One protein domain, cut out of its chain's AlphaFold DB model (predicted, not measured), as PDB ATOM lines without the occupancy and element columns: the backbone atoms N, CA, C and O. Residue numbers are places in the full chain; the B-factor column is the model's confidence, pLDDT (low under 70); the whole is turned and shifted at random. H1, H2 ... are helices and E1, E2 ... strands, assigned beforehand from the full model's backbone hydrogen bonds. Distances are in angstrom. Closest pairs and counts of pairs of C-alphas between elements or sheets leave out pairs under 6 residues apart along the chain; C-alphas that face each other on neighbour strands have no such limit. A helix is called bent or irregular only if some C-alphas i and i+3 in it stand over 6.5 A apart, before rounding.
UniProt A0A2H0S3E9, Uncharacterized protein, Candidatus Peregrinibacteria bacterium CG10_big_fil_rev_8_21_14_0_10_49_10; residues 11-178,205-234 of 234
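Overview. This is residues 11 to 178 and 205 to 234 of the 234 residues of an uncharacterized protein of Candidatus Peregrinibacteria bacterium CG10_big_fil_rev_8_21_14_0_10_49_10 (UniProt A0A2H0S3E9). Look for two lobes: a loose one made of a two-strand parallel sheet, E1 and E2, with H1, H3 and the long helix H2, and a larger helical one, H5 to H10. In the helical lobe the long helices H5 and H10 lie side by side, and the shorter H6 and H7 come between them and H8 and H9; from H4, residues 71 to 89 loop out toward the first lobe and return to H5. The printed part has 198 residues, with ten named helices and two strands in the order E1 H1 H2 E2 H3 H4 H5 H6 H7 H8 H9 H10, and its class is mostly helix. It is compact, with a radius of gyration of the C-alphas of 18.9 A and spans of 53 by 42 by 30 A.

Along the chain. Find C-alpha 11 at (35.125, 30.709, 40.571), where E1, residues 11 to 13, begins. H1 follows at 15 to 19, then H2 at 21 to 41, 31.5 A long, E2 at 50 to 53, 10.5 A, H3 at 54 to 57 and H4 at 67 to 70. From C-alpha 90 at (20.535, 48.615, 47.899), H5 runs to residue 110, 30.7 A. Then come H6, 117 to 127, 15.0 A; H7, 130 to 137, 10.3 A; H8, 144 to 154, 14.9 A; and H9, 161 to 171, 15.4 A. H8 is only just irregular: C-alphas 145 and 148 are 6.52 A apart. H10, 213 to 233, 30.8 A, ends at C-alpha 233, (5.613, 47.772, 47.163).

Arrangement. E1 and E2 are parallel at 29 degrees, with N 11 and O 50 within hydrogen-bond range at 2.7 A. E1, H1 H2, E2 form a strand-helix-strand unit, two parallel neighbour strands with helices between, with a right-handed crossover. H2, with residues 23 to 27 alone, touches H1 only at the corner, closest at C-alphas 17 and 23, 5.2 A. H4 touches no helix. H5 touches H10, closest at C-alphas 104 and 224, 5.4 A, at a shallow tilt of 32 degrees, opposite ways. H7 touches H5 at C-alphas 137 and 93, 5.2 A, their closest, and H8 at 132 and 147, 5.0 A. H9 touches H6, closest at C-alphas 166 and 124, 6.0 A, and, through residues 219 to 223 of H10 alone, H10, closest at 162 and 222, 6.1 A. Every O i to N i+4 pair is within hydrogen-bond range in H6, H7, H9 and H10, against 12 of 17 in H2, 16 of 17 in H5, 4 of 7 in H8 and 0 of 1 in H1, where 2 of 2 O i to N i+3 pairs are; H3 and H4 are too short for an i+4 pair.

Size, cuts and confidence. The C-alphas farthest apart, those of Glu 22 and Asp 157, are 56.4 A apart. Residues 179 to 204 are not printed, and C-alphas 178 and 205 are 12.7 A apart across this cut, in the link from H9 to H10. Of the links printed whole, H4 to H5 is long, with 19 residues. Low confidence, under 70, falls on residues 205 to 207.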
ATOM      1  N   VAL A  11      33.678  30.891  40.674       96.19
ATOM      2  CA  VAL A  11      35.125  30.709  40.571       96.19
ATOM      3  C   VAL A  11      35.802  31.973  41.070       96.19
ATOM      4  O   VAL A  11      35.678  33.030  40.458       96.19
ATOM      5  N   ILE A  12      36.559  31.854  42.158       96.62
ATOM      6  CA  ILE A  12      37.350  32.964  42.689       96.62
ATOM      7  C   ILE A  12      38.718  32.965  42.004       96.62
ATOM      8  O   ILE A  12      39.519  32.038  42.154       96.62
ATOM      9  N   VAL A  13      38.968  34.004  41.217       96.81
ATOM     10  CA  VAL A  13      40.177  34.201  40.423       96.81
ATOM     11  C   VAL A  13      41.187  34.976  41.255       96.81
ATOM     12  O   VAL A  13      40.940  36.112  41.655       96.81
ATOM     13  N   ARG A  14      42.336  34.351  41.513       95.38
ATOM     14  CA  ARG A  14      43.415  34.986  42.266       95.38
ATOM     15  C   ARG A  14      44.189  35.995  41.422       95.38
ATOM     16  O   ARG A  14      44.316  35.823  40.207       95.38
ATOM     17  N   ASP A  15      44.782  36.981  42.086       96.62
ATOM     18  CA  ASP A  15      45.516  38.077  41.447       96.62
ATOM     19  C   ASP A  15      46.685  37.593  40.580       96.62
ATOM     20  O   ASP A  15      47.021  38.221  39.573       96.62
ATOM     21  N   GLU A  16      47.277  36.433  40.894       97.12
ATOM     22  CA  GLU A  16      48.384  35.874  40.118       97.12
ATOM     23  C   GLU A  16      48.015  35.581  38.663       97.12
ATOM     24  O   GLU A  16      48.911  35.561  37.813       97.12
ATOM     25  N   VAL A  17      46.729  35.368  38.362       97.44
ATOM     26  CA  VAL A  17      46.231  35.165  36.993       97.44
ATOM     27  C   VAL A  17      46.451  36.410  36.134       97.44
ATOM     28  O   VAL A  17      46.756  36.277  34.950       97.44
ATOM     29  N   PHE A  18      46.357  37.602  36.725       97.12
ATOM     30  CA  PHE A  18      46.453  38.883  36.019       97.12
ATOM     31  C   PHE A  18      47.886  39.420  35.914       97.12
ATOM     32  O   PHE A  18      48.121  40.424  35.250       97.12
ATOM     33  N   GLN A  19      48.864  38.749  36.531       97.50
ATOM     34  CA  GLN A  19      50.261  39.199  36.554       97.50
ATOM     35  C   GLN A  19      51.004  39.015  35.219       97.50
ATOM     36  O   GLN A  19      52.087  39.572  35.053       97.50
ATOM     37  N   SER A  20      50.478  38.223  34.276       98.19
ATOM     38  CA  SER A  20      51.063  38.090  32.935       98.19
ATOM     39  C   SER A  20      50.041  37.633  31.892       98.19
ATOM     40  O   SER A  20      49.048  36.974  32.218       98.19
ATOM     41  N   VAL A  21      50.309  37.940  30.619       98.19
ATOM     42  CA  VAL A  21      49.462  37.526  29.487       98.19
ATOM     43  C   VAL A  21      49.367  36.002  29.412       98.19
ATOM     44  O   VAL A  21      48.277  35.457  29.268       98.19
ATOM     45  N   GLU A  22      50.477  35.291  29.607       98.38
ATOM     46  CA  GLU A  22      50.538  33.828  29.514       98.38
ATOM     47  C   GLU A  22      49.669  33.150  30.580       98.38
ATOM     48  O   GLU A  22      49.060  32.102  30.332       98.38
ATOM     49  N   ARG A  23      49.605  33.725  31.787       98.00
ATOM     50  CA  ARG A  23      48.755  33.215  32.871       98.00
ATOM     51  C   ARG A  23      47.281  33.467  32.588       98.00
ATOM     52  O   ARG A  23      46.478  32.549  32.765       98.00
ATOM     53  N   LEU A  24      46.941  34.650  32.085       97.62
ATOM     54  CA  LEU A  24      45.578  34.983  31.688       97.62
ATOM     55  C   LEU A  24      45.092  34.097  30.531       97.62
ATOM     56  O   LEU A  24      43.988  33.552  30.583       97.62
ATOM     57  N   GLU A  25      45.928  33.878  29.515       97.69
ATOM     58  CA  GLU A  25      45.631  32.973  28.399       97.69
ATOM     59  C   GLU A  25      45.425  31.534  28.873       97.69
ATOM     60  O   GLU A  25      44.482  30.851  28.450       97.69
ATOM     61  N   ARG A  26      46.278  31.075  29.795       96.81
ATOM     62  CA  ARG A  26      46.150  29.761  30.420       96.81
ATOM     63  C   ARG A  26      44.836  29.643  31.191       96.81
ATOM     64  O   ARG A  26      44.120  28.662  30.991       96.81
ATOM     65  N   PHE A  27      44.503  30.628  32.024       96.12
ATOM     66  CA  PHE A  27      43.240  30.670  32.757       96.12
ATOM     67  C   PHE A  27      42.053  30.619  31.798       96.12
ATOM     68  O   PHE A  27      41.245  29.700  31.897       96.12
ATOM     69  N   LYS A  28      42.000  31.508  30.798       95.75
ATOM     70  CA  LYS A  28      40.947  31.533  29.771       95.75
ATOM     71  C   LYS A  28      40.768  30.167  29.111       95.75
ATOM     72  O   LYS A  28      39.644  29.688  28.971       95.75
ATOM     73  N   LYS A  29      41.867  29.505  28.733       92.81
ATOM     74  CA  LYS A  29      41.829  28.172  28.117       92.81
ATOM     75  C   LYS A  29      41.182  27.129  29.032       92.81
ATOM     76  O   LYS A  29      40.366  26.347  28.545       92.81
ATOM     77  N   TYR A  30      41.550  27.082  30.311       91.44
ATOM     78  CA  TYR A  30      40.988  26.112  31.258       91.44
ATOM     79  C   TYR A  30      39.561  26.463  31.669       91.44
ATOM     80  O   TYR A  30      38.698  25.590  31.646       91.44
ATOM     81  N   PHE A  31      39.292  27.735  31.951       93.00
ATOM     82  CA  PHE A  31      37.978  28.243  32.325       93.00
ATOM     83  C   PHE A  31      36.936  27.933  31.247       93.00
ATOM     84  O   PHE A  31      35.940  27.268  31.518       93.00
ATOM     85  N   SER A  32      37.221  28.275  29.983       89.62
ATOM     86  CA  SER A  32      36.310  27.963  28.876       89.62
ATOM     87  C   SER A  32      36.158  26.466  28.589       89.62
ATOM     88  O   SER A  32      35.276  26.092  27.822       89.62
ATOM     89  N   ARG A  33      37.043  25.600  29.097       87.38
ATOM     90  CA  ARG A  33      36.876  24.140  28.998       87.38
ATOM     91  C   ARG A  33      36.032  23.605  30.143       87.38
ATOM     92  O   ARG A  33      35.177  22.763  29.908       87.38
ATOM     93  N   ALA A  34      36.263  24.099  31.353       89.62
ATOM     94  CA  ALA A  34      35.496  23.724  32.532       89.62
ATOM     95  C   ALA A  34      34.030  24.170  32.422       89.62
ATOM     96  O   ALA A  34      33.147  23.411  32.804       89.62
ATOM     97  N   ALA A  35      33.760  25.315  31.787       88.38
ATOM     98  CA  ALA A  35      32.411  25.767  31.439       88.38
ATOM     99  C   ALA A  35      31.572  24.711  30.704       88.38
ATOM    100  O   ALA A  35      30.363  24.618  30.899       88.38
ATOM    101  N   PHE A  36      32.209  23.843  29.911       85.88
ATOM    102  CA  PHE A  36      31.493  22.791  29.199       85.88
ATOM    103  C   PHE A  36      30.916  21.695  30.103       85.88
ATOM    104  O   PHE A  36      30.007  20.980  29.676       85.88
ATOM    105  N   VAL A  37      31.403  21.572  31.339       86.44
ATOM    106  CA  VAL A  37      30.860  20.635  32.331       86.44
ATOM    107  C   VAL A  37      29.438  21.027  32.733       86.44
ATOM    108  O   VAL A  37      28.616  20.136  32.939       86.44
ATOM    109  N   CYS A  38      29.098  22.323  32.743       86.75
ATOM    110  CA  CYS A  38      27.735  22.785  33.026       86.75
ATOM    111  C   CYS A  38      26.718  22.131  32.077       86.75
ATOM    112  O   CYS A  38      25.708  21.600  32.531       86.75
ATOM    113  N   TYR A  39      27.046  22.029  30.783       82.00
ATOM    114  CA  TYR A  39      26.170  21.384  29.799       82.00
ATOM    115  C   TYR A  39      26.130  19.848  29.882       82.00
ATOM    116  O   TYR A  39      25.252  19.216  29.287       82.00
ATOM    117  N   GLN A  40      27.079  19.220  30.585       82.31
ATOM    118  CA  GLN A  40      26.999  17.789  30.902       82.31
ATOM    119  C   GLN A  40      26.003  17.515  32.029       82.31
ATOM    120  O   GLN A  40      25.464  16.414  32.099       82.31
ATOM    121  N   ILE A  41      25.759  18.503  32.891       82.88
ATOM    122  CA  ILE A  41      24.784  18.417  33.978       82.88
ATOM    123  C   ILE A  41      23.409  18.818  33.446       82.88
ATOM    124  O   ILE A  41      22.502  17.984  33.419       82.88
ATOM    125  N   ASP A  42      23.285  20.037  32.918       81.19
ATOM    126  CA  ASP A  42      22.082  20.513  32.234       81.19
ATOM    127  C   ASP A  42      22.414  20.944  30.793       81.19
ATOM    128  O   ASP A  42      23.015  21.993  30.585       81.19
ATOM    129  N   PRO A  43      21.992  20.192  29.762       79.56
ATOM    130  CA  PRO A  43      22.216  20.556  28.361       79.56
ATOM    131  C   PRO A  43      21.587  21.887  27.945       79.56
ATOM    132  O   PRO A  43      21.953  22.443  26.911       79.56
ATOM    133  N   LEU A  44      20.616  22.357  28.724       77.25
ATOM    134  CA  LEU A  44      19.932  23.630  28.575       77.25
ATOM    135  C   LEU A  44      20.436  24.653  29.602       77.25
ATOM    136  O   LEU A  44      19.682  25.568  29.938       77.25
ATOM    137  N   ALA A  45      21.649  24.473  30.141       81.06
ATOM    138  CA  ALA A  45      22.264  25.437  31.040       81.06
ATOM    139  C   ALA A  45      22.283  26.825  30.382       81.06
ATOM    140  O   ALA A  45      22.778  26.973  29.263       81.06
ATOM    141  N   HIS A  46      21.719  27.827  31.058       76.81
ATOM    142  CA  HIS A  46      21.693  29.216  30.571       76.81
ATOM    143  C   HIS A  46      22.864  30.058  31.092       76.81
ATOM    144  O   HIS A  46      23.136  31.130  30.555       76.81
ATOM    145  N   HIS A  47      23.590  29.540  32.085       82.31
ATOM    146  CA  HIS A  47      24.825  30.116  32.601       82.31
ATOM    147  C   HIS A  47      25.942  29.071  32.610       82.31
ATOM    148  O   HIS A  47      25.708  27.869  32.746       82.31
ATOM    149  N   GLU A  48      27.169  29.553  32.440       88.50
ATOM    150  CA  GLU A  48      28.387  28.756  32.567       88.50
ATOM    151  C   GLU A  48      29.012  28.996  33.951       88.50
ATOM    152  O   GLU A  48      28.311  29.175  34.946       88.50
ATOM    153  N   LEU A  49      30.341  29.003  34.027       93.38
ATOM    154  CA  LEU A  49      31.039  29.393  35.239       93.38
ATOM    155  C   LEU A  49      30.922  30.901  35.458       93.38
ATOM    156  O   LEU A  49      31.238  31.678  34.556       93.38
ATOM    157  N   VAL A  50      30.532  31.321  36.662       95.12
ATOM    158  CA  VAL A  50      30.649  32.723  37.082       95.12
ATOM    159  C   VAL A  50      32.024  32.907  37.709       95.12
ATOM    160  O   VAL A  50      32.416  32.129  38.574       95.12
ATOM    161  N   ALA A  51      32.773  33.915  37.270       96.06
ATOM    162  CA  ALA A  51      34.080  34.243  37.828       96.06
ATOM    163  C   ALA A  51      34.037  35.589  38.545       96.06
ATOM    164  O   ALA A  51      33.475  36.547  38.021       96.06
ATOM    165  N   VAL A  52      34.679  35.655  39.706       97.25
ATOM    166  CA  VAL A  52      34.900  36.879  40.483       97.25
ATOM    167  C   VAL A  52      36.361  36.941  40.900       97.25
ATOM    168  O   VAL A  52      36.985  35.908  41.130       97.25
ATOM    169  N   SER A  53      36.939  38.129  40.970       96.88
ATOM    170  CA  SER A  53      38.296  38.337  41.476       96.88
ATOM    171  C   SER A  53      38.328  38.374  43.006       96.88
ATOM    172  O   SER A  53      37.297  38.491  43.670       96.88
ATOM    173  N   VAL A  54      39.528  38.323  43.587       96.00
ATOM    174  CA  VAL A  54      39.717  38.579  45.028       96.00
ATOM    175  C   VAL A  54      39.236  39.985  45.404       96.00
ATOM    176  O   VAL A  54      38.651  40.168  46.470       96.00
ATOM    177  N   TYR A  55      39.410  40.962  44.510       95.62
ATOM    178  CA  TYR A  55      38.901  42.320  44.701       95.62
ATOM    179  C   TYR A  55      37.369  42.365  44.806       95.62
ATOM    180  O   TYR A  55      36.838  43.041  45.688       95.62
ATOM    181  N   ASP A  56      36.664  41.612  43.954       97.06
ATOM    182  CA  ASP A  56      35.197  41.548  43.967       97.06
ATOM    183  C   ASP A  56      34.676  40.924  45.267       97.06
ATOM    184  O   ASP A  56      33.697  41.394  45.838       97.06
ATOM    185  N   ILE A  57      35.358  39.897  45.785       96.81
ATOM    186  CA  ILE A  57      35.029  39.267  47.075       96.81
ATOM    187  C   ILE A  57      35.241  40.235  48.253       96.81
ATOM    188  O   ILE A  57      34.517  40.171  49.250       96.81
ATOM    189  N   ALA A  58      36.200  41.159  48.136       97.44
ATOM    190  CA  ALA A  58      36.447  42.200  49.134       97.44
ATOM    191  C   ALA A  58      35.395  43.334  49.118       97.44
ATOM    192  O   ALA A  58      35.370  44.151  50.034       97.44
ATOM    193  N   HIS A  59      34.539  43.388  48.092       97.44
ATOM    194  CA  HIS A  59      33.472  44.382  47.925       97.44
ATOM    195  C   HIS A  59      32.212  43.719  47.357       97.44
ATOM    196  O   HIS A  59      31.636  44.169  46.361       97.44
ATOM    197  N   TYR A  60      31.811  42.609  47.965       97.88
ATOM    198  CA  TYR A  60      30.883  41.668  47.368       97.88
ATOM    199  C   TYR A  60      29.429  42.151  47.447       97.88
ATOM    200  O   TYR A  60      28.926  42.378  48.555       97.88
ATOM    201  N   PRO A  61      28.723  42.279  46.310       97.19
ATOM    202  CA  PRO A  61      27.284  42.471  46.315       97.19
ATOM    203  C   PRO A  61      26.564  41.135  46.465       97.19
ATOM    204  O   PRO A  61      26.848  40.162  45.763       97.19
ATOM    205  N   GLN A  62      25.551  41.104  47.320       96.62
ATOM    206  CA  GLN A  62      24.724  39.912  47.491       96.62
ATOM    207  C   GLN A  62      23.685  39.761  46.371       96.62
ATOM    208  O   GLN A  62      23.002  38.740  46.299       96.62
ATOM    209  N   THR A  63      23.590  40.744  45.470       95.44
ATOM    210  CA  THR A  63      22.799  40.667  44.234       95.44
ATOM    211  C   THR A  63      23.345  39.657  43.226       95.44
ATOM    212  O   THR A  63      22.580  39.200  42.379       95.44
ATOM    213  N   LEU A  64      24.634  39.294  43.316       94.44
ATOM    214  CA  LEU A  64      25.258  38.294  42.448       94.44
ATOM    215  C   LEU A  64      24.913  36.870  42.902       94.44
ATOM    216  O   LEU A  64      24.231  36.137  42.192       94.44
ATOM    217  N   PHE A  65      25.375  36.489  44.094       94.94
ATOM    218  CA  PHE A  65      24.898  35.310  44.806       94.94
ATOM    219  C   PHE A  65      24.605  35.691  46.259       94.94
ATOM    220  O   PHE A  65      25.508  36.135  46.968       94.94
ATOM    221  N   PRO A  66      23.372  35.492  46.745       95.44
ATOM    222  CA  PRO A  66      23.046  35.749  48.141       95.44
ATOM    223  C   PRO A  66      23.899  34.889  49.078       95.44
ATOM    224  O   PRO A  66      24.022  33.687  48.851       95.44
ATOM    225  N   MET A  67      24.418  35.438  50.180       95.69
ATOM    226  CA  MET A  67      25.250  34.653  51.109       95.69
ATOM    227  C   MET A  67      24.622  33.325  51.586       95.69
ATOM    228  O   MET A  67      25.357  32.338  51.697       95.69
ATOM    229  N   PRO A  68      23.291  33.222  51.802       95.56
ATOM    230  CA  PRO A  68      22.650  31.951  52.141       95.56
ATOM    231  C   PRO A  68      22.855  30.821  51.121       95.56
ATOM    232  O   PRO A  68      22.780  29.650  51.495       95.56
ATOM    233  N   VAL A  69      23.149  31.115  49.846       93.44
ATOM    234  CA  VAL A  69      23.398  30.047  48.862       93.44
ATOM    235  C   VAL A  69      24.681  29.276  49.173       93.44
ATOM    236  O   VAL A  69      24.728  28.066  48.950       93.44
ATOM    237  N   PHE A  70      25.693  29.929  49.758       93.12
ATOM    238  CA  PHE A  70      26.971  29.289  50.084       93.12
ATOM    239  C   PHE A  70      26.867  28.294  51.244       93.12
ATOM    240  O   PHE A  70      27.679  27.379  51.325       93.12
ATOM    241  N   GLN A  71      25.829  28.389  52.081       91.06
ATOM    242  CA  GLN A  71      25.550  27.396  53.131       91.06
ATOM    243  C   GLN A  71      25.207  26.015  52.555       91.06
ATOM    244  O   GLN A  71      25.360  25.002  53.232       91.06
ATOM    245  N   ASN A  72      24.750  25.977  51.301       89.69
ATOM    246  CA  ASN A  72      24.401  24.759  50.573       89.69
ATOM    247  C   ASN A  72      25.399  24.454  49.440       89.69
ATOM    248  O   ASN A  72      25.161  23.548  48.640       89.69
ATOM    249  N   ALA A  73      26.490  25.219  49.333       92.19
ATOM    250  CA  ALA A  73      27.478  25.054  48.276       92.19
ATOM    251  C   ALA A  73      28.507  23.968  48.623       92.19
ATOM    252  O   ALA A  73      28.807  23.701  49.785       92.19
ATOM    253  N   ALA A  74      29.086  23.365  47.584       92.94
ATOM    254  CA  ALA A  74      30.189  22.422  47.708       92.94
ATOM    255  C   ALA A  74      31.468  23.021  47.116       92.94
ATOM    256  O   ALA A  74      31.472  23.539  45.998       92.94
ATOM    257  N   VAL A  75      32.572  22.906  47.852       93.75
ATOM    258  CA  VAL A  75      33.892  23.343  47.387       93.75
ATOM    259  C   VAL A  75      34.486  22.246  46.514       93.75
ATOM    260  O   VAL A  75      34.769  21.148  46.987       93.75
ATOM    261  N   LEU A  76      34.678  22.538  45.228       90.94
ATOM    262  CA  LEU A  76      35.262  21.577  44.284       90.94
ATOM    263  C   LEU A  76      36.794  21.537  44.364       90.94
ATOM    264  O   LEU A  76      37.403  20.494  44.145       90.94
ATOM    265  N   THR A  77      37.424  22.684  44.625       90.81
ATOM    266  CA  THR A  77      38.881  22.831  44.730       90.81
ATOM    267  C   THR A  77      39.240  24.132  45.446       90.81
ATOM    268  O   THR A  77      38.452  25.077  45.449       90.81
ATOM    269  N   GLY A  78      40.448  24.203  46.010       90.31
ATOM    270  CA  GLY A  78      40.945  25.378  46.724       90.31
ATOM    271  C   GLY A  78      40.606  25.380  48.216       90.31
ATOM    272  O   GLY A  78      40.346  24.336  48.810       90.31
ATOM    273  N   ALA A  79      40.682  26.564  48.828       87.62
ATOM    274  CA  ALA A  79      40.347  26.754  50.235       87.62
ATOM    275  C   ALA A  79      38.824  26.812  50.409       87.62
ATOM    276  O   ALA A  79      38.140  27.445  49.609       87.62
ATOM    277  N   ALA A  80      38.312  26.162  51.455       85.06
ATOM    278  CA  ALA A  80      36.887  26.192  51.777       85.06
ATOM    279  C   ALA A  80      36.474  27.452  52.547       85.06
ATOM    280  O   ALA A  80      35.321  27.861  52.477       85.06
ATOM    281  N   ASP A  81      37.421  28.059  53.263       88.00
ATOM    282  CA  ASP A  81      37.203  29.277  54.030       88.00
ATOM    283  C   ASP A  81      37.696  30.476  53.215       88.00
ATOM    284  O   ASP A  81      38.903  30.702  53.069       88.00
ATOM    285  N   VAL A  82      36.752  31.188  52.601       90.31
ATOM    286  CA  VAL A  82      37.008  32.420  51.854       90.31
ATOM    287  C   VAL A  82      36.161  33.522  52.486       90.31
ATOM    288  O   VAL A  82      34.934  33.425  52.448       90.31
ATOM    289  N   PRO A  83      36.775  34.578  53.046       94.00
ATOM    290  CA  PRO A  83      36.021  35.670  53.638       94.00
ATOM    291  C   PRO A  83      35.403  36.542  52.543       94.00
ATOM    292  O   PRO A  83      36.108  37.017  51.659       94.00
ATOM    293  N   PHE A  84      34.098  36.786  52.639       96.19
ATOM    294  CA  PHE A  84      33.386  37.765  51.819       96.19
ATOM    295  C   PHE A  84      33.206  39.049  52.625       96.19
ATOM    296  O   PHE A  84      32.684  39.011  53.741       96.19
ATOM    297  N   ALA A  85      33.607  40.187  52.063       97.81
ATOM    298  CA  ALA A  85      33.321  41.493  52.641       97.81
ATOM    299  C   ALA A  85      32.152  42.118  51.880       97.81
ATOM    300  O   ALA A  85      32.273  42.492  50.715       97.81
ATOM    301  N   LEU A  86      30.997  42.172  52.541       97.94
ATOM    302  CA  LEU A  86      29.761  42.662  51.943       97.94
ATOM    303  C   LEU A  86      29.796  44.183  51.833       97.94
ATOM    304  O   LEU A  86      30.145  44.872  52.794       97.94
ATOM    305  N   ARG A  87      29.381  44.704  50.680       97.38
ATOM    306  CA  ARG A  87      29.119  46.137  50.507       97.38
ATOM    307  C   ARG A  87      27.624  46.421  50.493       97.38
ATOM    308  O   ARG A  87      26.817  45.519  50.283       97.38
ATOM    309  N   ASP A  88      27.269  47.689  50.669       97.44
ATOM    310  CA  ASP A  88      25.906  48.124  50.384       97.44
ATOM    311  C   ASP A  88      25.609  47.957  48.884       97.44
ATOM    312  O   ASP A  88      26.397  48.338  48.010       97.44
ATOM    313  N   ASP A  89      24.476  47.330  48.602       97.38
ATOM    314  CA  ASP A  89      23.993  46.993  47.271       97.38
ATOM    315  C   ASP A  89      22.525  47.401  47.069       97.38
ATOM    316  O   ASP A  89      21.907  46.993  46.087       97.38
ATOM    317  N   ALA A  90      21.955  48.244  47.942       97.31
ATOM    318  CA  ALA A  90      20.535  48.615  47.899       97.31
ATOM    319  C   ALA A  90      20.064  49.115  46.519       97.31
ATOM    320  O   ALA A  90      19.028  48.674  46.016       97.31
ATOM    321  N   ALA A  91      20.844  49.985  45.870       97.56
ATOM    322  CA  ALA A  91      20.528  50.481  44.530       97.56
ATOM    323  C   ALA A  91      20.554  49.366  43.465       97.56
ATOM    324  O   ALA A  91      19.710  49.341  42.569       97.56
ATOM    325  N   GLU A  92      21.490  48.423  43.579       97.88
ATOM    326  CA  GLU A  92      21.620  47.291  42.658       97.88
ATOM    327  C   GLU A  92      20.490  46.280  42.841       97.88
ATOM    328  O   GLU A  92      19.992  45.747  41.852       97.88
ATOM    329  N   ARG A  93      20.014  46.057  44.073       97.25
ATOM    330  CA  ARG A  93      18.849  45.190  44.339       97.25
ATOM    331  C   ARG A  93      17.617  45.668  43.579       97.25
ATOM    332  O   ARG A  93      16.958  44.868  42.918       97.25
ATOM    333  N   MET A  94      17.365  46.976  43.602       97.69
ATOM    334  CA  MET A  94      16.272  47.576  42.836       97.69
ATOM    335  C   MET A  94      16.525  47.539  41.330       97.69
ATOM    336  O   MET A  94      15.589  47.331  40.557       97.69
ATOM    337  N   LEU A  95      17.774  47.726  40.893       97.75
ATOM    338  CA  LEU A  95      18.129  47.642  39.478       97.75
ATOM    339  C   LEU A  95      17.853  46.244  38.911       97.75
ATOM    340  O   LEU A  95      17.178  46.146  37.891       97.75
ATOM    341  N   VAL A  96      18.278  45.180  39.597       96.81
ATOM    342  CA  VAL A  96      18.057  43.792  39.153       96.81
ATOM    343  C   VAL A  96      16.561  43.489  39.004       96.81
ATOM    344  O   VAL A  96      16.142  42.907  38.002       96.81
ATOM    345  N   LEU A  97      15.723  43.931  39.949       97.44
ATOM    346  CA  LEU A  97      14.269  43.764  39.846       97.44
ATOM    347  C   LEU A  97      13.672  44.555  38.661       97.44
ATOM    348  O   LEU A  97      12.789  44.059  37.958       97.44
ATOM    349  N   ARG A  98      14.178  45.762  38.380       97.94
ATOM    350  CA  ARG A  98      13.757  46.564  37.215       97.94
ATOM    351  C   ARG A  98      14.198  45.958  35.886       97.94
ATOM    352  O   ARG A  98      13.439  46.016  34.915       97.94
ATOM    353  N   GLU A  99      15.393  45.384  35.816       96.62
ATOM    354  CA  GLU A  99      15.890  44.677  34.630       96.62
ATOM    355  C   GLU A  99      15.043  43.437  34.342       96.62
ATOM    356  O   GLU A  99      14.606  43.229  33.206       96.62
ATOM    357  N   PHE A 100      14.721  42.676  35.391       94.88
ATOM    358  CA  PHE A 100      13.790  41.559  35.320       94.88
ATOM    359  C   PHE A 100      12.439  41.989  34.726       94.88
ATOM    360  O   PHE A 100      11.989  41.427  33.725       94.88
ATOM    361  N   ARG A 101      11.822  43.034  35.288       97.88
ATOM    362  CA  ARG A 101      10.552  43.600  34.808       97.88
ATOM    363  C   ARG A 101      10.649  44.048  33.345       97.88
ATOM    364  O   ARG A 101       9.785  43.732  32.526       97.88
ATOM    365  N   SER A 102      11.737  44.736  32.990       98.06
ATOM    366  CA  SER A 102      11.973  45.258  31.638       98.06
ATOM    367  C   SER A 102      12.002  44.157  30.578       98.06
ATOM    368  O   SER A 102      11.467  44.354  29.486       98.06
ATOM    369  N   ARG A 103      12.536  42.973  30.908       96.75
ATOM    370  CA  ARG A 103      12.536  41.806  30.013       96.75
ATOM    371  C   ARG A 103      11.119  41.392  29.602       96.75
ATOM    372  O   ARG A 103      10.864  41.164  28.418       96.75
ATOM    373  N   PHE A 104      10.196  41.277  30.556       98.19
ATOM    374  CA  PHE A 104       8.813  40.885  30.260       98.19
ATOM    375  C   PHE A 104       8.028  42.032  29.618       98.19
ATOM    376  O   PHE A 104       7.274  41.796  28.674       98.19
ATOM    377  N   MET A 105       8.281  43.276  30.034       98.56
ATOM    378  CA  MET A 105       7.712  44.472  29.405       98.56
ATOM    379  C   MET A 105       8.049  44.546  27.911       98.56
ATOM    380  O   MET A 105       7.170  44.808  27.086       98.56
ATOM    381  N   GLU A 106       9.301  44.287  27.533       98.31
ATOM    382  CA  GLU A 106       9.718  44.271  26.130       98.31
ATOM    383  C   GLU A 106       8.953  43.205  25.329       98.31
ATOM    384  O   GLU A 106       8.420  43.503  24.259       98.31
ATOM    385  N   LYS A 107       8.824  41.988  25.871       98.12
ATOM    386  CA  LYS A 107       8.090  40.891  25.220       98.12
ATOM    387  C   LYS A 107       6.608  41.210  25.030       98.12
ATOM    388  O   LYS A 107       6.076  40.976  23.945       98.12
ATOM    389  N   VAL A 108       5.953  41.758  26.055       98.44
ATOM    390  CA  VAL A 108       4.528  42.123  26.006       98.44
ATOM    391  C   VAL A 108       4.290  43.282  25.036       98.44
ATOM    392  O   VAL A 108       3.393  43.194  24.199       98.44
ATOM    393  N   SER A 109       5.101  44.340  25.100       98.38
ATOM    394  CA  SER A 109       4.927  45.536  24.260       98.38
ATOM    395  C   SER A 109       5.160  45.264  22.772       98.38
ATOM    396  O   SER A 109       4.445  45.802  21.930       98.38
ATOM    397  N   LYS A 110       6.124  44.399  22.442       98.12
ATOM    398  CA  LYS A 110       6.442  44.023  21.055       98.12
ATOM    399  C   LYS A 110       5.680  42.793  20.563       98.12
ATOM    400  O   LYS A 110       5.818  42.426  19.400       98.12
ATOM    401  N   ASN A 111       4.898  42.144  21.427       97.50
ATOM    402  CA  ASN A 111       4.234  40.871  21.146       97.50
ATOM    403  C   ASN A 111       5.220  39.760  20.706       97.50
ATOM    404  O   ASN A 111       4.909  38.940  19.843       97.50
ATOM    405  N   THR A 112       6.429  39.747  21.284       97.25
ATOM    406  CA  THR A 112       7.526  38.818  20.952       97.25
ATOM    407  C   THR A 112       7.681  37.741  22.026       97.25
ATOM    408  O   THR A 112       8.639  37.739  22.807       97.25
ATOM    409  N   TYR A 113       6.715  36.827  22.098       97.00
ATOM    410  CA  TYR A 113       6.745  35.722  23.060       97.00
ATOM    411  C   TYR A 113       7.679  34.589  22.628       97.00
ATOM    412  O   TYR A 113       8.109  34.507  21.477       97.00
ATOM    413  N   SER A 114       7.994  33.704  23.572       95.25
ATOM    414  CA  SER A 114       8.854  32.548  23.324       95.25
ATOM    415  C   SER A 114       8.216  31.565  22.344       95.25
ATOM    416  O   SER A 114       7.121  31.062  22.575       95.25
ATOM    417  N   THR A 115       8.924  31.273  21.253       92.88
ATOM    418  CA  THR A 115       8.471  30.356  20.189       92.88
ATOM    419  C   THR A 115       9.210  29.021  20.201       92.88
ATOM    420  O   THR A 115       8.791  28.064  19.546       92.88
ATOM    421  N   THR A 116      10.300  28.935  20.964       89.12
ATOM    422  CA  THR A 116      11.110  27.729  21.120       89.12
ATOM    423  C   THR A 116      11.082  27.248  22.566       89.12
ATOM    424  O   THR A 116      10.910  28.031  23.504       89.12
ATOM    425  N   ALA A 117      11.273  25.944  22.769       84.06
ATOM    426  CA  ALA A 117      11.349  25.371  24.108       84.06
ATOM    427  C   ALA A 117      12.496  25.976  24.940       84.06
ATOM    428  O   ALA A 117      12.342  26.140  26.144       84.06
ATOM    429  N   ILE A 118      13.628  26.334  24.321       84.50
ATOM    430  CA  ILE A 118      14.751  26.950  25.040       84.50
ATOM    431  C   ILE A 118      14.418  28.368  25.511       84.50
ATOM    432  O   ILE A 118      14.642  28.678  26.681       84.50
ATOM    433  N   ASP A 119      13.810  29.194  24.655       89.81
ATOM    434  CA  ASP A 119      13.394  30.546  25.041       89.81
ATOM    435  C   ASP A 119      12.358  30.485  26.162       89.81
ATOM    436  O   ASP A 119      12.444  31.223  27.144       89.81
ATOM    437  N   TRP A 120      11.426  29.533  26.063       92.38
ATOM    438  CA  TRP A 120      10.406  29.348  27.083       92.38
ATOM    439  C   TRP A 120      10.973  28.823  28.405       92.38
ATOM    440  O   TRP A 120      10.614  29.339  29.462       92.38
ATOM    441  N   LYS A 121      11.923  27.872  28.376       88.75
ATOM    442  CA  LYS A 121      12.656  27.447  29.584       88.75
ATOM    443  C   LYS A 121      13.323  28.653  30.246       88.75
ATOM    444  O   LYS A 121      13.239  28.784  31.463       88.75
ATOM    445  N   ASN A 122      13.969  29.514  29.462       90.06
ATOM    446  CA  ASN A 122      14.675  30.685  29.976       90.06
ATOM    447  C   ASN A 122      13.719  31.707  30.595       90.06
ATOM    448  O   ASN A 122      14.014  32.243  31.661       90.06
ATOM    449  N   ASP A 123      12.563  31.951  29.976       95.00
ATOM    450  CA  ASP A 123      11.544  32.833  30.546       95.00
ATOM    451  C   ASP A 123      10.977  32.279  31.854       95.00
ATOM    452  O   ASP A 123      10.875  33.024  32.824       95.00
ATOM    453  N   LEU A 124      10.687  30.975  31.921       94.19
ATOM    454  CA  LEU A 124      10.260  30.317  33.158       94.19
ATOM    455  C   LEU A 124      11.347  30.370  34.237       94.19
ATOM    456  O   LEU A 124      11.058  30.674  35.390       94.19
ATOM    457  N   ALA A 125      12.601  30.075  33.885       92.19
ATOM    458  CA  ALA A 125      13.723  30.110  34.820       92.19
ATOM    459  C   ALA A 125      13.916  31.512  35.403       92.19
ATOM    460  O   ALA A 125      14.096  31.639  36.615       92.19
ATOM    461  N   CYS A 126      13.809  32.532  34.545       94.19
ATOM    462  CA  CYS A 126      13.793  33.930  34.937       94.19
ATOM    463  C   CYS A 126      12.610  34.183  35.877       94.19
ATOM    464  O   CYS A 126      12.843  34.545  37.023       94.19
ATOM    465  N   ALA A 127      11.367  33.919  35.456       96.75
ATOM    466  CA  ALA A 127      10.159  34.169  36.249       96.75
ATOM    467  C   ALA A 127      10.213  33.543  37.649       96.75
ATOM    468  O   ALA A 127       9.847  34.170  38.638       96.75
ATOM    469  N   LEU A 128      10.765  32.335  37.758       96.06
ATOM    470  CA  LEU A 128      10.947  31.625  39.023       96.06
ATOM    471  C   LEU A 128      12.029  32.230  39.942       96.06
ATOM    472  O   LEU A 128      12.201  31.747  41.059       96.06
ATOM    473  N   LEU A 129      12.777  33.250  39.515       96.12
ATOM    474  CA  LEU A 129      13.626  34.067  40.394       96.12
ATOM    475  C   LEU A 129      12.848  35.202  41.066       96.12
ATOM    476  O   LEU A 129      13.295  35.688  42.103       96.12
ATOM    477  N   LEU A 130      11.688  35.594  40.532       97.81
ATOM    478  CA  LEU A 130      10.926  36.745  41.014       97.81
ATOM    479  C   LEU A 130      10.617  36.704  42.525       97.81
ATOM    480  O   LEU A 130      10.827  37.729  43.167       97.81
ATOM    481  N   PRO A 131      10.241  35.562  43.146       98.31
ATOM    482  CA  PRO A 131      10.066  35.505  44.600       98.31
ATOM    483  C   PRO A 131      11.337  35.867  45.386       98.31
ATOM    484  O   PRO A 131      11.270  36.563  46.395       98.31
ATOM    485  N   ALA A 132      12.513  35.424  44.922       97.88
ATOM    486  CA  ALA A 132      13.784  35.764  45.562       97.88
ATOM    487  C   ALA A 132      14.144  37.239  45.337       97.88
ATOM    488  O   ALA A 132      14.573  37.906  46.272       97.88
ATOM    489  N   LEU A 133      13.913  37.760  44.127       98.00
ATOM    490  CA  LEU A 133      14.161  39.166  43.801       98.00
ATOM    491  C   LEU A 133      13.252  40.120  44.589       98.00
ATOM    492  O   LEU A 133      13.714  41.172  45.019       98.00
ATOM    493  N   ALA A 134      11.993  39.742  44.830       98.31
ATOM    494  CA  ALA A 134      11.052  40.513  45.641       98.31
ATOM    495  C   ALA A 134      11.540  40.676  47.090       98.31
ATOM    496  O   ALA A 134      11.520  41.771  47.647       98.31
ATOM    497  N   LEU A 135      12.023  39.586  47.692       98.44
ATOM    498  CA  LEU A 135      12.609  39.603  49.034       98.44
ATOM    499  C   LEU A 135      13.929  40.383  49.055       98.44
ATOM    500  O   LEU A 135      14.140  41.234  49.921       98.44
ATOM    501  N   GLN A 136      14.777  40.167  48.051       97.88
ATOM    502  CA  GLN A 136      16.050  40.863  47.904       97.88
ATOM    503  C   GLN A 136      15.858  42.379  47.777       97.88
ATOM    504  O   GLN A 136      16.622  43.135  48.371       97.88
ATOM    505  N   ALA A 137      14.827  42.851  47.075       97.25
ATOM    506  CA  ALA A 137      14.506  44.277  46.998       97.25
ATOM    507  C   ALA A 137      14.311  44.903  48.397       97.25
ATOM    508  O   ALA A 137      14.797  46.003  48.655       97.25
ATOM    509  N   LYS A 138      13.751  44.141  49.348       96.62
ATOM    510  CA  LYS A 138      13.585  44.525  50.765       96.62
ATOM    511  C   LYS A 138      14.829  44.295  51.637       96.62
ATOM    512  O   LYS A 138      14.782  44.524  52.843       96.62
ATOM    513  N   GLY A 139      15.942  43.851  51.053       96.94
ATOM    514  CA  GLY A 139      17.165  43.487  51.774       96.94
ATOM    515  C   GLY A 139      17.116  42.107  52.437       96.94
ATOM    516  O   GLY A 139      17.984  41.795  53.251       96.94
ATOM    517  N   GLU A 140      16.125  41.276  52.101       97.62
ATOM    518  CA  GLU A 140      15.996  39.907  52.600       97.62
ATOM    519  C   GLU A 140      16.620  38.925  51.597       97.62
ATOM    520  O   GLU A 140      16.080  38.650  50.527       97.62
ATOM    521  N   PHE A 141      17.782  38.382  51.949       97.62
ATOM    522  CA  PHE A 141      18.513  37.416  51.134       97.62
ATOM    523  C   PHE A 141      18.185  35.998  51.585       97.62
ATOM    524  O   PHE A 141      18.337  35.675  52.762       97.62
ATOM    525  N   VAL A 142      17.760  35.140  50.656       96.38
ATOM    526  CA  VAL A 142      17.369  33.755  50.956       96.38
ATOM    527  C   VAL A 142      17.790  32.794  49.856       96.38
ATOM    528  O   VAL A 142      18.061  33.189  48.720       96.38
ATOM    529  N   TYR A 143      17.811  31.502  50.180       94.62
ATOM    530  CA  TYR A 143      17.974  30.471  49.170       94.62
ATOM    531  C   TYR A 143      16.714  30.383  48.293       94.62
ATOM    532  O   TYR A 143      15.590  30.402  48.796       94.62
ATOM    533  N   LYS A 144      16.876  30.238  46.966       92.94
ATOM    534  CA  LYS A 144      15.758  30.252  45.996       92.94
ATOM    535  C   LYS A 144      14.628  29.290  46.361       92.94
ATOM    536  O   LYS A 144      13.469  29.598  46.143       92.94
ATOM    537  N   ARG A 145      14.934  28.111  46.903       92.12
ATOM    538  CA  ARG A 145      13.898  27.139  47.294       92.12
ATOM    539  C   ARG A 145      12.973  27.681  48.391       92.12
ATOM    540  O   ARG A 145      11.794  27.352  48.403       92.12
ATOM    541  N   GLU A 146      13.510  28.484  49.301       95.12
ATOM    542  CA  GLU A 146      12.790  29.043  50.450       95.12
ATOM    543  C   GLU A 146      12.006  30.307  50.075       95.12
ATOM    544  O   GLU A 146      10.966  30.587  50.674       95.12
ATOM    545  N   SER A 147      12.446  31.032  49.039       97.25
ATOM    546  CA  SER A 147      11.833  32.306  48.646       97.25
ATOM    547  C   SER A 147      10.367  32.194  48.233       97.25
ATOM    548  O   SER A 147       9.623  33.147  48.404       97.25
ATOM    549  N   PHE A 148       9.917  31.044  47.729       97.31
ATOM    550  CA  PHE A 148       8.546  30.865  47.238       97.31
ATOM    551  C   PHE A 148       7.503  30.983  48.342       97.31
ATOM    552  O   PHE A 148       6.461  31.596  48.142       97.31
ATOM    553  N   THR A 149       7.771  30.372  49.496       97.56
ATOM    554  CA  THR A 149       6.857  30.451  50.643       97.56
ATOM    555  C   THR A 149       6.995  31.815  51.304       97.56
ATOM    556  O   THR A 149       6.002  32.509  51.491       97.56
ATOM    557  N   LEU A 150       8.237  32.249  51.544       98.19
ATOM    558  CA  LEU A 150       8.497  33.500  52.245       98.19
ATOM    559  C   LEU A 150       7.987  34.728  51.475       98.19
ATOM    560  O   LEU A 150       7.418  35.627  52.079       98.19
ATOM    561  N   ALA A 151       8.120  34.776  50.148       98.31
ATOM    562  CA  ALA A 151       7.596  35.892  49.360       98.31
ATOM    563  C   ALA A 151       6.065  35.987  49.459       98.31
ATOM    564  O   ALA A 151       5.542  37.082  49.640       98.31
ATOM    565  N   LYS A 152       5.342  34.860  49.439       98.31
ATOM    566  CA  LYS A 152       3.880  34.854  49.634       98.31
ATOM    567  C   LYS A 152       3.483  35.372  51.015       98.31
ATOM    568  O   LYS A 152       2.510  36.102  51.136       98.31
ATOM    569  N   GLU A 153       4.256  35.041  52.047       98.06
ATOM    570  CA  GLU A 153       4.042  35.563  53.403       98.06
ATOM    571  C   GLU A 153       4.341  37.066  53.505       98.06
ATOM    572  O   GLU A 153       3.640  37.790  54.211       98.06
ATOM    573  N   ARG A 154       5.375  37.555  52.805       97.81
ATOM    574  CA  ARG A 154       5.769  38.976  52.810       97.81
ATOM    575  C   ARG A 154       4.901  39.864  51.923       97.81
ATOM    576  O   ARG A 154       4.858  41.069  52.167       97.81
ATOM    577  N   PHE A 155       4.235  39.282  50.931       97.81
ATOM    578  CA  PHE A 155       3.369  39.965  49.975       97.81
ATOM    579  C   PHE A 155       2.049  39.184  49.805       97.81
ATOM    580  O   PHE A 155       1.808  38.613  48.734       97.81
ATOM    581  N   PRO A 156       1.209  39.120  50.858       97.69
ATOM    582  CA  PRO A 156       0.006  38.284  50.871       97.69
ATOM    583  C   PRO A 156      -1.095  38.781  49.927       97.69
ATOM    584  O   PRO A 156      -1.941  37.992  49.518       97.69
ATOM    585  N   ASP A 157      -1.072  40.068  49.570       98.00
ATOM    586  CA  ASP A 157      -2.077  40.696  48.705       98.00
ATOM    587  C   ASP A 157      -1.784  40.519  47.202       98.00
ATOM    588  O   ASP A 157      -2.598  40.906  46.363       98.00
ATOM    589  N   LEU A 158      -0.627  39.949  46.841       98.38
ATOM    590  CA  LEU A 158      -0.243  39.720  45.448       98.38
ATOM    591  C   LEU A 158      -0.723  38.357  44.943       98.38
ATOM    592  O   LEU A 158      -0.685  37.356  45.662       98.38
ATOM    593  N   ASP A 159      -1.106  38.295  43.668       98.19
ATOM    594  CA  ASP A 159      -1.438  37.031  43.012       98.19
ATOM    595  C   ASP A 159      -0.170  36.293  42.549       98.19
ATOM    596  O   ASP A 159       0.449  36.619  41.536       98.19
ATOM    597  N   TRP A 160       0.201  35.250  43.291       98.38
ATOM    598  CA  TRP A 160       1.348  34.388  42.989       98.38
ATOM    599  C   TRP A 160       1.003  33.181  42.101       98.38
ATOM    600  O   TRP A 160       1.866  32.325  41.870       98.38
ATOM    601  N   SER A 161      -0.229  33.082  41.593       98.31
ATOM    602  CA  SER A 161      -0.699  31.924  40.819       98.31
ATOM    603  C   SER A 161       0.139  31.660  39.564       98.31
ATOM    604  O   SER A 161       0.414  30.503  39.235       98.31
ATOM    605  N   CYS A 162       0.643  32.709  38.905       98.31
ATOM    606  CA  CYS A 162       1.511  32.574  37.735       98.31
ATOM    607  C   CYS A 162       2.855  31.901  38.073       98.31
ATOM    608  O   CYS A 162       3.382  31.127  37.271       98.31
ATOM    609  N   ILE A 163       3.390  32.127  39.279       98.19
ATOM    610  CA  ILE A 163       4.610  31.475  39.775       98.19
ATOM    611  C   ILE A 163       4.346  30.004  40.109       98.19
ATOM    612  O   ILE A 163       5.198  29.152  39.834       98.19
ATOM    613  N   ASP A 164       3.172  29.683  40.652       97.44
ATOM    614  CA  ASP A 164       2.766  28.297  40.907       97.44
ATOM    615  C   ASP A 164       2.597  27.514  39.598       97.44
ATOM    616  O   ASP A 164       3.110  26.397  39.465       97.44
ATOM    617  N   GLU A 165       1.968  28.129  38.596       97.25
ATOM    618  CA  GLU A 165       1.826  27.560  37.255       97.25
ATOM    619  C   GLU A 165       3.197  27.352  36.587       97.25
ATOM    620  O   GLU A 165       3.507  26.252  36.117       97.25
ATOM    621  N   ALA A 166       4.075  28.360  36.621       96.00
ATOM    622  CA  ALA A 166       5.442  28.252  36.110       96.00
ATOM    623  C   ALA A 166       6.237  27.132  36.805       96.00
ATOM    624  O   ALA A 166       6.971  26.378  36.156       96.00
ATOM    625  N   SER A 167       6.060  26.986  38.120       94.25
ATOM    626  CA  SER A 167       6.705  25.942  38.923       94.25
ATOM    627  C   SER A 167       6.238  24.545  38.519       94.25
ATOM    628  O   SER A 167       7.058  23.622  38.456       94.25
ATOM    629  N   ALA A 168       4.943  24.386  38.231       93.25
ATOM    630  CA  ALA A 168       4.369  23.138  37.740       93.25
ATOM    631  C   ALA A 168       4.927  22.782  36.354       93.25
ATOM    632  O   ALA A 168       5.461  21.687  36.176       93.25
ATOM    633  N   ILE A 169       4.929  23.736  35.414       92.06
ATOM    634  CA  ILE A 169       5.504  23.542  34.072       92.06
ATOM    635  C   ILE A 169       6.978  23.125  34.166       92.06
ATOM    636  O   ILE A 169       7.413  22.196  33.478       92.06
ATOM    637  N   ARG A 170       7.759  23.784  35.031       88.12
ATOM    638  CA  ARG A 170       9.193  23.502  35.186       88.12
ATOM    639  C   ARG A 170       9.464  22.111  35.757       88.12
ATOM    640  O   ARG A 170      10.459  21.501  35.370       88.12
ATOM    641  N   ARG A 171       8.597  21.606  36.642       86.00
ATOM    642  CA  ARG A 171       8.707  20.265  37.244       86.00
ATOM    643  C   ARG A 171       8.564  19.150  36.206       86.00
ATOM    644  O   ARG A 171       9.257  18.140  36.293       86.00
ATOM    645  N   ASP A 172       7.728  19.367  35.197       83.75
ATOM    646  CA  ASP A 172       7.485  18.399  34.121       83.75
ATOM    647  C   ASP A 172       8.469  18.534  32.945       83.75
ATOM    648  O   ASP A 172       8.388  17.804  31.943       83.75
ATOM    649  N   TRP A 173       9.425  19.459  33.063       80.69
ATOM    650  CA  TRP A 173      10.416  19.742  32.039       80.69
ATOM    651  C   TRP A 173      11.543  18.706  32.058       80.69
ATOM    652  O   TRP A 173      12.456  18.759  32.879       80.69
ATOM    653  N   ARG A 174      11.507  17.763  31.112       76.25
ATOM    654  CA  ARG A 174      12.547  16.737  30.944       76.25
ATOM    655  C   ARG A 174      13.386  17.035  29.707       76.25
ATOM    656  O   ARG A 174      12.871  17.008  28.591       76.25
ATOM    657  N   ALA A 175      14.671  17.296  29.915       73.56
ATOM    658  CA  ALA A 175      15.650  17.567  28.869       73.56
ATOM    659  C   ALA A 175      16.820  16.586  28.989       73.56
ATOM    660  O   ALA A 175      17.346  16.377  30.080       73.56
ATOM    661  N   HIS A 176      17.221  15.981  27.870       73.88
ATOM    662  CA  HIS A 176      18.314  15.010  27.833       73.88
ATOM    663  C   HIS A 176      19.159  15.196  26.582       73.88
ATOM    664  O   HIS A 176      18.600  15.304  25.494       73.88
ATOM    665  N   SER A 177      20.486  15.156  26.708       76.81
ATOM    666  CA  SER A 177      21.403  15.205  25.561       76.81
ATOM    667  C   SER A 177      22.414  14.060  25.587       76.81
ATOM    668  O   SER A 177      22.652  13.427  26.617       76.81
ATOM    669  N   LEU A 178      23.055  13.805  24.442       79.06
ATOM    670  CA  LEU A 178      24.161  12.844  24.364       79.06
ATOM    671  C   LEU A 178      25.396  13.323  25.143       79.06
ATOM    672  O   LEU A 178      26.207  12.506  25.578       79.06
ATOM    673  N   CYS A 205      16.967  21.297  21.726       57.53
ATOM    674  CA  CYS A 205      16.686  22.743  21.821       57.53
ATOM    675  C   CYS A 205      15.740  23.364  20.776       57.53
ATOM    676  O   CYS A 205      15.469  24.557  20.871       57.53
ATOM    677  N   HIS A 206      15.222  22.619  19.793       58.47
ATOM    678  CA  HIS A 206      14.488  23.230  18.661       58.47
ATOM    679  C   HIS A 206      13.014  22.836  18.530       58.47
ATOM    680  O   HIS A 206      12.380  23.153  17.527       58.47
ATOM    681  N   ARG A 207      12.443  22.139  19.517       66.88
ATOM    682  CA  ARG A 207      10.999  21.860  19.511       66.88
ATOM    683  C   ARG A 207      10.222  23.084  19.992       66.88
ATOM    684  O   ARG A 207      10.742  23.878  20.778       66.88
ATOM    685  N   GLN A 208       8.983  23.215  19.529       72.00
ATOM    686  CA  GLN A 208       8.063  24.190  20.103       72.00
ATOM    687  C   GLN A 208       7.815  23.879  21.589       72.00
ATOM    688  O   GLN A 208       7.927  22.713  21.997       72.00
ATOM    689  N   PRO A 209       7.511  24.904  22.404       79.00
ATOM    690  CA  PRO A 209       7.002  24.710  23.753       79.00
ATOM    691  C   PRO A 209       5.828  23.726  23.776       79.00
ATOM    692  O   PRO A 209       5.101  23.582  22.797       79.00
ATOM    693  N   ARG A 210       5.629  23.046  24.909       85.12
ATOM    694  CA  ARG A 210       4.435  22.202  25.093       85.12
ATOM    695  C   ARG A 210       3.170  23.035  25.295       85.12
ATOM    696  O   ARG A 210       2.086  22.566  24.976       85.12
ATOM    697  N   GLN A 211       3.325  24.222  25.873       91.81
ATOM    698  CA  GLN A 211       2.253  25.185  26.088       91.81
ATOM    699  C   GLN A 211       1.828  25.819  24.762       91.81
ATOM    700  O   GLN A 211       2.657  25.993  23.864       91.81
ATOM    701  N   SER A 212       0.547  26.179  24.659       95.31
ATOM    702  CA  SER A 212       0.048  26.930  23.508       95.31
ATOM    703  C   SER A 212       0.682  28.331  23.454       95.31
ATOM    704  O   SER A 212       1.073  28.870  24.496       95.31
ATOM    705  N   PRO A 213       0.806  28.955  22.268       95.94
ATOM    706  CA  PRO A 213       1.238  30.349  22.158       95.94
ATOM    707  C   PRO A 213       0.411  31.308  23.027       95.94
ATOM    708  O   PRO A 213       0.960  32.247  23.605       95.94
ATOM    709  N   GLU A 214      -0.890  31.050  23.157       97.44
ATOM    710  CA  GLU A 214      -1.816  31.815  23.990       97.44
ATOM    711  C   GLU A 214      -1.474  31.693  25.481       97.44
ATOM    712  O   GLU A 214      -1.421  32.707  26.181       97.44
ATOM    713  N   ASP A 215      -1.167  30.483  25.961       97.56
ATOM    714  CA  ASP A 215      -0.745  30.252  27.349       97.56
ATOM    715  C   ASP A 215       0.575  30.956  27.668       97.56
ATOM    716  O   ASP A 215       0.714  31.572  28.726       97.56
ATOM    717  N   ILE A 216       1.537  30.910  26.743       97.62
ATOM    718  CA  ILE A 216       2.830  31.591  26.897       97.62
ATOM    719  C   ILE A 216       2.625  33.103  26.974       97.62
ATOM    720  O   ILE A 216       3.211  33.762  27.838       97.62
ATOM    721  N   ALA A 217       1.797  33.662  26.089       98.19
ATOM    722  CA  ALA A 217       1.480  35.085  26.085       98.19
ATOM    723  C   ALA A 217       0.780  35.511  27.383       98.19
ATOM    724  O   ALA A 217       1.163  36.521  27.979       98.19
ATOM    725  N   ARG A 218      -0.201  34.726  27.849       98.31
ATOM    726  CA  ARG A 218      -0.909  34.954  29.117       98.31
ATOM    727  C   ARG A 218       0.054  34.945  30.301       98.31
ATOM    728  O   ARG A 218       0.080  35.912  31.055       98.31
ATOM    729  N   LEU A 219       0.871  33.901  30.444       98.38
ATOM    730  CA  LEU A 219       1.837  33.800  31.543       98.38
ATOM    731  C   LEU A 219       2.878  34.919  31.502       98.38
ATOM    732  O   LEU A 219       3.196  35.497  32.533       98.38
ATOM    733  N   THR A 220       3.364  35.275  30.312       98.50
ATOM    734  CA  THR A 220       4.309  36.389  30.135       98.50
ATOM    735  C   THR A 220       3.729  37.717  30.633       98.50
ATOM    736  O   THR A 220       4.442  38.486  31.276       98.50
ATOM    737  N   ARG A 221       2.439  37.980  30.377       98.62
ATOM    738  CA  ARG A 221       1.735  39.157  30.916       98.62
ATOM    739  C   ARG A 221       1.577  39.076  32.430       98.62
ATOM    740  O   ARG A 221       1.907  40.041  33.104       98.62
ATOM    741  N   ALA A 222       1.188  37.916  32.957       98.62
ATOM    742  CA  ALA A 222       1.050  37.717  34.398       98.62
ATOM    743  C   ALA A 222       2.385  37.898  35.153       98.62
ATOM    744  O   ALA A 222       2.402  38.430  36.258       98.62
ATOM    745  N   PHE A 223       3.521  37.508  34.559       98.56
ATOM    746  CA  PHE A 223       4.844  37.780  35.136       98.56
ATOM    747  C   PHE A 223       5.164  39.277  35.173       98.56
ATOM    748  O   PHE A 223       5.720  39.749  36.163       98.56
ATOM    749  N   LEU A 224       4.814  40.016  34.113       98.62
ATOM    750  CA  LEU A 224       4.976  41.468  34.074       98.62
ATOM    751  C   LEU A 224       4.112  42.144  35.144       98.62
ATOM    752  O   LEU A 224       4.645  42.911  35.939       98.62
ATOM    753  N   GLU A 225       2.822  41.813  35.203       98.56
ATOM    754  CA  GLU A 225       1.871  42.360  36.183       98.56
ATOM    755  C   GLU A 225       2.333  42.110  37.624       98.56
ATOM    756  O   GLU A 225       2.377  43.039  38.429       98.56
ATOM    757  N   LEU A 226       2.771  40.885  37.935       98.62
ATOM    758  CA  LEU A 226       3.314  40.570  39.256       98.62
ATOM    759  C   LEU A 226       4.588  41.378  39.552       98.62
ATOM    760  O   LEU A 226       4.754  41.883  40.660       98.62
ATOM    761  N   SER A 227       5.490  41.530  38.576       98.44
ATOM    762  CA  SER A 227       6.714  42.319  38.762       98.44
ATOM    763  C   SER A 227       6.452  43.817  38.948       98.44
ATOM    764  O   SER A 227       7.181  44.463  39.701       98.44
ATOM    765  N   ASP A 228       5.406  44.351  38.311       98.50
ATOM    766  CA  ASP A 228       4.958  45.735  38.481       98.50
ATOM    767  C   ASP A 228       4.457  45.952  39.907       98.50
ATOM    768  O   ASP A 228       4.943  46.846  40.598       98.50
ATOM    769  N   ALA A 229       3.584  45.065  40.387       98.44
ATOM    770  CA  ALA A 229       3.043  45.146  41.738       98.44
ATOM    771  C   ALA A 229       4.134  45.016  42.819       98.44
ATOM    772  O   ALA A 229       4.127  45.755  43.801       98.44
ATOM    773  N   ILE A 230       5.121  44.130  42.631       98.12
ATOM    774  CA  ILE A 230       6.263  44.016  43.556       98.12
ATOM    775  C   ILE A 230       7.066  45.324  43.597       98.12
ATOM    776  O   ILE A 230       7.449  45.763  44.678       98.12
ATOM    777  N   LEU A 231       7.321  45.954  42.444       97.38
ATOM    778  CA  LEU A 231       8.073  47.212  42.368       97.38
ATOM    779  C   LEU A 231       7.346  48.394  43.014       97.38
ATOM    780  O   LEU A 231       8.010  49.302  43.501       97.38
ATOM    781  N   GLU A 232       6.015  48.402  43.012       97.44
ATOM    782  CA  GLU A 232       5.220  49.430  43.698       97.44
ATOM    783  C   GLU A 232       5.277  49.294  45.227       97.44
ATOM    784  O   GLU A 232       5.085  50.277  45.943       97.44
ATOM    785  N   MET A 233       5.556  48.088  45.731       96.06
ATOM    786  CA  MET A 233       5.613  47.772  47.163       96.06
ATOM    787  C   MET A 233       7.033  47.765  47.757       96.06
ATOM    788  O   MET A 233       7.162  47.655  48.980       96.06
ATOM    789  N   ALA A 234       8.073  47.805  46.919       88.88
ATOM    790  CA  ALA A 234       9.486  47.701  47.304       88.88
ATOM    791  C   ALA A 234      10.173  49.071  47.381       88.88
ATOM    792  O   ALA A 234      10.811  49.331  48.426       88.88
TER     793      ALA A 234